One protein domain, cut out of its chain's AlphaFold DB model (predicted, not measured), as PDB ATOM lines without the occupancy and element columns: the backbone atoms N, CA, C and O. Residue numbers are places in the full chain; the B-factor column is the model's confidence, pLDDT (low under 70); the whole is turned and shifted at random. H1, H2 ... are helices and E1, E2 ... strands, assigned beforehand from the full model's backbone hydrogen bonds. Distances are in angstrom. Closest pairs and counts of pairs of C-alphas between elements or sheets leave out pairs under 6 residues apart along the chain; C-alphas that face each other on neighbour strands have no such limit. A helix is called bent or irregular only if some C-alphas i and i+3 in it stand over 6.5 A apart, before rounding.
ATOM      1  N   VAL A 213     245.124 175.964 182.560       51.94
ATOM      2  CA  VAL A 213     243.880 176.679 182.263       51.94
ATOM      3  C   VAL A 213     243.217 175.986 181.087       51.94
ATOM      4  O   VAL A 213     243.794 175.871 180.010       51.94
ATOM      5  N   GLU A 214     241.994 175.519 181.305       54.22
ATOM      6  CA  GLU A 214     241.134 174.951 180.268       54.22
ATOM      7  C   GLU A 214     240.666 176.075 179.333       54.22
ATOM      8  O   GLU A 214     239.617 176.687 179.528       54.22
ATOM      9  N   ASN A 215     241.505 176.424 178.354       55.75
ATOM     10  CA  ASN A 215     241.216 177.491 177.393       55.75
ATOM     11  C   ASN A 215     240.535 176.977 176.118       55.75
ATOM     12  O   ASN A 215     239.823 177.734 175.453       55.75
ATOM     13  N   ARG A 216     240.737 175.706 175.755       64.75
ATOM     14  CA  ARG A 216     240.129 175.120 174.557       64.75
ATOM     15  C   ARG A 216     238.806 174.491 174.926       64.75
ATOM     16  O   ARG A 216     238.782 173.383 175.445       64.75
ATOM     17  N   ASN A 217     237.716 175.169 174.591       81.06
ATOM     18  CA  ASN A 217     236.374 174.623 174.746       81.06
ATOM     19  C   ASN A 217     235.702 174.517 173.380       81.06
ATOM     20  O   ASN A 217     235.856 175.406 172.540       81.06
ATOM     21  N   ARG A 218     234.899 173.476 173.176       85.06
ATOM     22  CA  ARG A 218     234.135 173.263 171.945       85.06
ATOM     23  C   ARG A 218     232.667 173.036 172.274       85.06
ATOM     24  O   ARG A 218     232.340 172.348 173.233       85.06
ATOM     25  N   MET A 219     231.776 173.612 171.469       88.69
ATOM     26  CA  MET A 219     230.350 173.289 171.546       88.69
ATOM     27  C   MET A 219     230.139 171.895 170.961       88.69
ATOM     28  O   MET A 219     230.367 171.690 169.767       88.69
ATOM     29  N   MET A 220     229.709 170.948 171.785       92.06
ATOM     30  CA  MET A 220     229.415 169.577 171.371       92.06
ATOM     31  C   MET A 220     227.983 169.227 171.727       92.06
ATOM     32  O   MET A 220     227.483 169.705 172.733       92.06
ATOM     33  N   TRP A 221     227.330 168.395 170.922       94.00
ATOM     34  CA  TRP A 221     226.094 167.716 171.316       94.00
ATOM     35  C   TRP A 221     226.429 166.308 171.825       94.00
ATOM     36  O   TRP A 221     227.512 165.789 171.546       94.00
ATOM     37  N   LYS A 222     225.483 165.679 172.528       92.62
ATOM     38  CA  LYS A 222     225.683 164.419 173.260       92.62
ATOM     39  C   LYS A 222     226.399 163.323 172.467       92.62
ATOM     40  O   LYS A 222     227.422 162.824 172.916       92.62
ATOM     41  N   GLY A 223     225.912 162.959 171.282       90.94
ATOM     42  CA  GLY A 223     226.516 161.873 170.497       90.94
ATOM     43  C   GLY A 223     227.913 162.203 169.968       90.94
ATOM     44  O   GLY A 223     228.776 161.327 169.922       90.94
ATOM     45  N   TYR A 224     228.187 163.472 169.651       91.50
ATOM     46  CA  TYR A 224     229.537 163.890 169.272       91.50
ATOM     47  C   TYR A 224     230.502 163.877 170.460       91.50
ATOM     48  O   TYR A 224     231.642 163.451 170.319       91.50
ATOM     49  N   PHE A 225     230.046 164.279 171.648       93.12
ATOM     50  CA  PHE A 225     230.868 164.180 172.851       93.12
ATOM     51  C   PHE A 225     231.174 162.727 173.219       93.12
ATOM     52  O   PHE A 225     232.318 162.420 173.520       93.12
ATOM     53  N   LEU A 226     230.190 161.822 173.166       93.75
ATOM     54  CA  LEU A 226     230.402 160.413 173.517       93.75
ATOM     55  C   LEU A 226     231.422 159.726 172.604       93.75
ATOM     56  O   LEU A 226     232.206 158.913 173.082       93.75
ATOM     57  N   THR A 227     231.427 160.066 171.315       92.94
ATOM     58  CA  THR A 227     232.410 159.544 170.353       92.94
ATOM     59  C   THR A 227     233.783 160.178 170.550       92.94
ATOM     60  O   THR A 227     234.778 159.463 170.585       92.94
ATOM     61  N   TRP A 228     233.848 161.498 170.753       92.94
ATOM     62  CA  TRP A 228     235.102 162.202 171.033       92.94
ATOM     63  C   TRP A 228     235.742 161.765 172.359       92.94
ATOM     64  O   TRP A 228     236.935 161.513 172.403       92.94
ATOM     65  N   ALA A 229     234.966 161.598 173.429       90.81
ATOM     66  CA  ALA A 229     235.453 161.202 174.753       90.81
ATOM     67  C   ALA A 229     236.170 159.839 174.765       90.81
ATOM     68  O   ALA A 229     237.003 159.589 175.636       90.81
ATOM     69  N   GLN A 230     235.842 158.962 173.814       92.25
ATOM     70  CA  GLN A 230     236.462 157.646 173.662       92.25
ATOM     71  C   GLN A 230     237.789 157.694 172.891       92.25
ATOM     72  O   GLN A 230     238.553 156.730 172.948       92.25
ATOM     73  N   THR A 231     238.091 158.786 172.181       88.81
ATOM     74  CA  THR A 231     239.374 158.938 171.486       88.81
ATOM     75  C   THR A 231     240.499 159.270 172.464       88.81
ATOM     76  O   THR A 231     240.273 159.625 173.624       88.81
ATOM     77  N   ASP A 232     241.737 159.163 171.991       84.94
ATOM     78  CA  ASP A 232     242.938 159.625 172.692       84.94
ATOM     79  C   ASP A 232     242.861 161.111 173.067       84.94
ATOM     80  O   ASP A 232     243.164 161.482 174.202       84.94
ATOM     81  N   GLU A 233     242.363 161.951 172.159       79.12
ATOM     82  CA  GLU A 233     242.138 163.376 172.415       79.12
ATOM     83  C   GLU A 233     241.088 163.637 173.509       79.12
ATOM     84  O   GLU A 233     241.206 164.618 174.242       79.12
ATOM     85  N   GLY A 234     240.074 162.772 173.632       81.88
ATOM     86  CA  GLY A 234     239.018 162.863 174.646       81.88
ATOM     87  C   GLY A 234     239.349 162.209 175.989       81.88
ATOM     88  O   GLY A 234     238.531 162.248 176.913       81.88
ATOM     89  N   GLY A 235     240.546 161.631 176.120       85.00
ATOM     90  CA  GLY A 235     241.023 160.993 177.346       85.00
ATOM     91  C   GLY A 235     240.656 159.515 177.491       85.00
ATOM     92  O   GLY A 235     240.696 159.012 178.613       85.00
ATOM     93  N   CYS A 236     240.309 158.833 176.391       89.81
ATOM     94  CA  CYS A 236     240.008 157.397 176.336       89.81
ATOM     95  C   CYS A 236     238.994 156.936 177.395       89.81
ATOM     96  O   CYS A 236     239.168 155.899 178.039       89.81
ATOM     97  N   LEU A 237     237.944 157.727 177.617       90.69
ATOM     98  CA  LEU A 237     236.914 157.403 178.597       90.69
ATOM     99  C   LEU A 237     236.092 156.208 178.118       90.69
ATOM    100  O   LEU A 237     235.732 156.118 176.944       90.69
ATOM    101  N   SER A 238     235.732 155.314 179.041       93.31
ATOM    102  CA  SER A 238     234.770 154.258 178.720       93.31
ATOM    103  C   SER A 238     233.398 154.863 178.404       93.31
ATOM    104  O   SER A 238     233.067 155.963 178.853       93.31
ATOM    105  N   GLU A 239     232.556 154.143 177.662       93.06
ATOM    106  CA  GLU A 239     231.235 154.648 177.270       93.06
ATOM    107  C   GLU A 239     230.386 155.083 178.481       93.06
ATOM    108  O   GLU A 239     229.729 156.126 178.449       93.06
ATOM    109  N   GLN A 240     230.444 154.329 179.583       94.31
ATOM    110  CA  GLN A 240     229.771 154.685 180.835       94.31
ATOM    111  C   GLN A 240     230.356 155.955 181.469       94.31
ATOM    112  O   GLN A 240     229.604 156.825 181.904       94.31
ATOM    113  N   GLN A 241     231.683 156.106 181.486       92.94
ATOM    114  CA  GLN A 241     232.334 157.309 182.017       92.94
ATOM    115  C   GLN A 241     231.999 158.551 181.188       92.94
ATOM    116  O   GLN A 241     231.740 159.615 181.751       92.94
ATOM    117  N   ALA A 242     231.952 158.416 179.863       92.12
ATOM    118  CA  ALA A 242     231.551 159.493 178.969       92.12
ATOM    119  C   ALA A 242     230.084 159.900 179.211       92.12
ATOM    120  O   ALA A 242     229.786 161.087 179.324       92.12
ATOM    121  N   LYS A 243     229.165 158.939 179.384       94.75
ATOM    122  CA  LYS A 243     227.762 159.236 179.735       94.75
ATOM    123  C   LYS A 243     227.643 159.980 181.068       94.75
ATOM    124  O   LYS A 243     226.897 160.953 181.140       94.75
ATOM    125  N   ASN A 244     228.409 159.570 182.077       95.19
ATOM    126  CA  ASN A 244     228.409 160.220 183.388       95.19
ATOM    127  C   ASN A 244     228.930 161.663 183.305       95.19
ATOM    128  O   ASN A 244     228.251 162.574 183.771       95.19
ATOM    129  N   LYS A 245     230.060 161.900 182.625       92.00
ATOM    130  CA  LYS A 245     230.577 163.265 182.416       92.00
ATOM    131  C   LYS A 245     229.618 164.151 181.630       92.00
ATOM    132  O   LYS A 245     229.491 165.335 181.915       92.00
ATOM    133  N   TRP A 246     228.933 163.594 180.635       94.25
ATOM    134  CA  TRP A 246     227.929 164.354 179.900       94.25
ATOM    135  C   TRP A 246     226.757 164.766 180.801       94.25
ATOM    136  O   TRP A 246     226.310 165.907 180.723       94.25
ATOM    137  N   ALA A 247     226.300 163.875 181.685       93.44
ATOM    138  CA  ALA A 247     225.267 164.199 182.666       93.44
ATOM    139  C   ALA A 247     225.724 165.295 183.649       93.44
ATOM    140  O   ALA A 247     224.934 166.175 183.985       93.44
ATOM    141  N   GLU A 248     227.000 165.296 184.054       93.12
ATOM    142  CA  GLU A 248     227.591 166.382 184.852       93.12
ATOM    143  C   GLU A 248     227.531 167.725 184.103       93.12
ATOM    144  O   GLU A 248     227.088 168.726 184.665       93.12
ATOM    145  N   TYR A 249     227.891 167.752 182.815       91.44
ATOM    146  CA  TYR A 249     227.809 168.967 181.994       91.44
ATOM    147  C   TYR A 249     226.371 169.426 181.719       91.44
ATOM    148  O   TYR A 249     226.111 170.628 181.635       91.44
ATOM    149  N   GLU A 250     225.423 168.496 181.579       90.75
ATOM    150  CA  GLU A 250     223.997 168.820 181.464       90.75
ATOM    151  C   GLU A 250     223.467 169.483 182.740       90.75
ATOM    152  O   GLU A 250     222.676 170.426 182.643       90.75
ATOM    153  N   GLN A 251     223.931 169.045 183.913       91.44
ATOM    154  CA  GLN A 251     223.547 169.601 185.214       91.44
ATOM    155  C   GLN A 251     224.247 170.926 185.541       91.44
ATOM    156  O   GLN A 251     223.703 171.727 186.297       91.44
ATOM    157  N   ASP A 252     225.419 171.192 184.967       88.31
ATOM    158  CA  ASP A 252     226.142 172.443 185.191       88.31
ATOM    159  C   ASP A 252     225.454 173.618 184.467       88.31
ATOM    160  O   ASP A 252     225.406 173.695 183.235       88.31
ATOM    161  N   GLU A 253     224.877 174.547 185.233       86.38
ATOM    162  CA  GLU A 253     224.241 175.768 184.713       86.38
ATOM    163  C   GLU A 253     225.254 176.844 184.296       86.38
ATOM    164  O   GLU A 253     224.905 177.774 183.568       86.38
ATOM    165  N   SER A 254     226.514 176.736 184.731       85.25
ATOM    166  CA  SER A 254     227.552 177.723 184.420       85.25
ATOM    167  C   SER A 254     228.096 177.593 182.995       85.25
ATOM    168  O   SER A 254     228.649 178.549 182.442       85.25
ATOM    169  N   LEU A 255     227.921 176.421 182.377       86.00
ATOM    170  CA  LEU A 255     228.378 176.152 181.022       86.00
ATOM    171  C   LEU A 255     227.396 176.727 179.991       86.00
ATOM    172  O   LEU A 255     226.200 176.446 180.057       86.00
ATOM    173  N   PRO A 256     227.876 177.482 178.984       87.25
ATOM    174  CA  PRO A 256     227.033 177.932 177.882       87.25
ATOM    175  C   PRO A 256     226.393 176.758 177.128       87.25
ATOM    176  O   PRO A 256     227.092 175.829 176.708       87.25
ATOM    177  N   LYS A 257     225.074 176.843 176.914       92.00
ATOM    178  CA  LYS A 257     224.261 175.866 176.173       92.00
ATOM    179  C   LYS A 257     223.585 176.550 174.983       92.00
ATOM    180  O   LYS A 257     223.156 177.697 175.091       92.00
ATOM    181  N   ASP A 258     223.483 175.864 173.847       89.88
ATOM    182  CA  ASP A 258     222.683 176.307 172.697       89.88
ATOM    183  C   ASP A 258     221.912 175.132 172.077       89.88
ATOM    184  O   ASP A 258     222.247 173.984 172.330       89.88
ATOM    185  N   ASN A 259     220.890 175.393 171.258       91.38
ATOM    186  CA  ASN A 259     220.116 174.344 170.566       91.38
ATOM    187  C   ASN A 259     220.458 174.273 169.069       91.38
ATOM    188  O   ASN A 259     219.607 173.995 168.230       91.38
ATOM    189  N   LYS A 260     221.710 174.588 168.710       89.06
ATOM    190  CA  LYS A 260     222.181 174.625 167.314       89.06
ATOM    191  C   LYS A 260     222.874 173.319 166.902       89.06
ATOM    192  O   LYS A 260     223.757 173.321 166.041       89.06
ATOM    193  N   GLY A 261     222.545 172.211 167.562       85.19
ATOM    194  CA  GLY A 261     222.993 170.880 167.174       85.19
ATOM    195  C   GLY A 261     222.260 170.359 165.937       85.19
ATOM    196  O   GLY A 261     221.208 170.888 165.564       85.19
ATOM    197  N   PRO A 262     222.802 169.313 165.290       83.31
ATOM    198  CA  PRO A 262     222.103 168.633 164.202       83.31
ATOM    199  C   PRO A 262     220.726 168.184 164.697       83.31
ATOM    200  O   PRO A 262     220.628 167.677 165.805       83.31
ATOM    201  N   GLY A 263     219.652 168.422 163.943       85.75
ATOM    202  CA  GLY A 263     218.285 168.074 164.368       85.75
ATOM    203  C   GLY A 263     217.750 168.852 165.582       85.75
ATOM    204  O   GLY A 263     216.824 168.380 166.230       85.75
ATOM    205  N   GLY A 264     218.336 170.005 165.929       85.94
ATOM    206  CA  GLY A 264     217.896 170.817 167.073       85.94
ATOM    207  C   GLY A 264     218.391 170.317 168.433       85.94
ATOM    208  O   GLY A 264     217.941 170.808 169.467       85.94
ATOM    209  N   HIS A 265     219.326 169.361 168.453       88.62
ATOM    210  CA  HIS A 265     219.912 168.858 169.694       88.62
ATOM    211  C   HIS A 265     220.642 169.969 170.462       88.62
ATOM    212  O   HIS A 265     221.309 170.831 169.874       88.62
ATOM    213  N   GLN A 266     220.564 169.909 171.792       89.38
ATOM    214  CA  GLN A 266     221.304 170.808 172.666       89.38
ATOM    215  C   GLN A 266     222.813 170.543 172.559       89.38
ATOM    216  O   GLN A 266     223.272 169.397 172.584       89.38
ATOM    217  N   ARG A 267     223.593 171.618 172.443       92.75
ATOM    218  CA  ARG A 267     225.049 171.617 172.526       92.75
ATOM    219  C   ARG A 267     225.498 172.302 173.805       92.75
ATOM    220  O   ARG A 267     224.956 173.340 174.179       92.75
ATOM    221  N   ILE A 268     226.534 171.754 174.422       92.94
ATOM    222  CA  ILE A 268     227.157 172.265 175.640       92.94
ATOM    223  C   ILE A 268     228.613 172.602 175.333       92.94
ATOM    224  O   ILE A 268     229.268 171.930 174.529       92.94
ATOM    225  N   LYS A 269     229.120 173.675 175.942       89.94
ATOM    226  CA  LYS A 269     230.522 174.082 175.826       89.94
ATOM    227  C   LYS A 269     231.416 173.174 176.677       89.94
ATOM    228  O   LYS A 269     231.610 173.435 177.857       89.94
ATOM    229  N   VAL A 270     231.984 172.141 176.060       87.62
ATOM    230  CA  VAL A 270     232.848 171.152 176.717       87.62
ATOM    231  C   VAL A 270     234.315 171.606 176.683       87.62
ATOM    232  O   VAL A 270     234.789 171.994 175.608       87.62
ATOM    233  N   PRO A 271     235.051 171.566 177.808       82.69
ATOM    234  CA  PRO A 271     236.500 171.765 177.821       82.69
ATOM    235  C   PRO A 271     237.220 170.566 177.180       82.69
ATOM    236  O   PRO A 271     237.030 169.422 177.578       82.69
ATOM    237  N   MET A 272     238.028 170.835 176.154       73.69
ATOM    238  CA  MET A 272     238.722 169.839 175.326       73.69
ATOM    239  C   MET A 272     240.109 169.493 175.869       73.69
ATOM    240  O   MET A 272     240.487 168.332 175.917       73.69
ATOM    241  N   PHE A 273     240.882 170.512 176.252       63.75
ATOM    242  CA  PHE A 273     242.269 170.350 176.679       63.75
ATOM    243  C   PHE A 273     242.563 171.233 177.888       63.75
ATOM    244  O   PHE A 273     242.175 172.405 177.941       63.75
ATOM    245  N   THR A 274     243.319 170.676 178.832       55.75
ATOM    246  CA  THR A 274     244.023 171.468 179.841       55.75
ATOM    247  C   THR A 274     245.282 172.033 179.195       55.75
ATOM    248  O   THR A 274     246.360 171.448 179.274       55.75
ATOM    249  N   ASP A 275     245.147 173.171 178.517       53.56
ATOM    250  CA  ASP A 275     246.312 173.862 177.979       53.56
ATOM    251  C   ASP A 275     247.204 174.313 179.153       53.56
ATOM    252  O   ASP A 275     246.765 174.962 180.114       53.56
ATOM    253  N   ILE A 276     248.487 173.952 179.091       52.44
ATOM    254  CA  ILE A 276     249.511 174.555 179.945       52.44
ATOM    255  C   ILE A 276     249.800 175.920 179.329       52.44
ATOM    256  O   ILE A 276     250.613 176.051 178.421       52.44
ATOM    257  N   VAL A 277     249.062 176.930 179.774       50.00
ATOM    258  CA  VAL A 277     249.267 178.297 179.302       50.00
ATOM    259  C   VAL A 277     250.469 178.875 180.036       50.00
ATOM    260  O   VAL A 277     250.455 179.010 181.265       50.00
ATOM    261  N   ASP A 278     251.506 179.241 179.286       49.31
ATOM    262  CA  ASP A 278     252.652 179.958 179.831       49.31
ATOM    263  C   ASP A 278     252.198 181.289 180.452       49.31
ATOM    264  O   ASP A 278     251.421 182.059 179.878       49.31
ATOM    265  N   PHE A 279     252.698 181.596 181.653       50.44
ATOM    266  CA  PHE A 279     252.204 182.716 182.463       50.44
ATOM    267  C   PHE A 279     252.369 184.095 181.789       50.44
ATOM    268  O   PHE A 279     251.669 185.036 182.150       50.44
ATOM    269  N   THR A 280     253.228 184.232 180.772       55.69
ATOM    270  CA  THR A 280     253.338 185.444 179.937       55.69
ATOM    271  C   THR A 280     252.010 185.809 179.272       55.69
ATOM    272  O   THR A 280     251.666 186.985 179.155       55.69
ATOM    273  N   GLU A 281     251.242 184.805 178.862       54.09
ATOM    274  CA  GLU A 281     249.962 184.984 178.186       54.09
ATOM    275  C   GLU A 281     248.828 185.223 179.193       54.09
ATOM    276  O   GLU A 281     247.979 186.089 178.984       54.09
TER     277      GLU A 281
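AT A GLANCE: This is residues 213 to 281 of the 407 residues of the protein "Hypothetical protein" of Symbiodinium sp. CCMP2456 (UniProt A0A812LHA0). Picture a long, bent ribbon of two antiparallel strands, E1 and E2, with two helices, H1 and H2, gathered near one end of it, where E1 ends and E2 begins; the ribbon makes most of the length, and its other end runs away from the helices. H2 meets H1 at a steep angle, and a long loop leads from the end of H2 back to the beginning of E2. The 69 printed residues hold, along the chain, E1, H1, H2 and E2, a mixed class of helices and strands. The whole is only just compact, close to loose, with a radius of gyration of the C-alphas of 12.8 A, and is elongated, spanning 42 by 25 by 20 A.

IN THESE COORDINATES: Find C-alpha 213 at (243.880, 176.679, 182.263); from there E1, residues 213 to 221, runs 22.7 A and bends by 53 degrees at residue 216. At C-alpha 222, (225.683, 164.419, 173.260), H1 begins and takes residues 222 to 229, 10.4 A. Further on, H2 takes residues 239 to 251 and is 18.6 A long. E2, residues 267 to 277, is 26.0 A long, bends by 54 degrees at residue 274 and ends at C-alpha 277, (249.267, 178.297, 179.302).

HOW THE PARTS SIT: Start with the sheet: E1 and E2 are antiparallel neighbours, their directions at 157 degrees. Look at N 218 and O 270, 2.9 A apart, and at N 272 and O 216, 2.8 A apart, both within hydrogen-bond range. Residues 257 to 258 also pair, antiparallel, with residues 267 to 268 of E2. The closest C-alphas of H1 and E2 are those of Lys 222 and Arg 267, 7.3 A apart. For H2 and E2 they are those of Tyr 249 and Ile 268, 7.2 A apart. H2 and E1 are apart. H1 and H2 touch, with the C-alphas of Leu 226 and Ala 242 the closest at 5.6 A. They run opposite ways at a steep tilt of 54 degrees. In H1 and H2 every O i to N i+4 pair is within hydrogen-bond range.

THE WHOLE: The two C-alphas farthest apart are those of Gly 263 and Thr 280, at 42.1 A. The printed part has no cut. The link from E1 to H1 is tight, that from H1 to H2 short, and that from H2 to E2, residues 252 to 266, long. In the B-factor column you will find a mean pLDDT of 82.9 over the printed part, with residues 213 to 216 and 273 to 281 under 70.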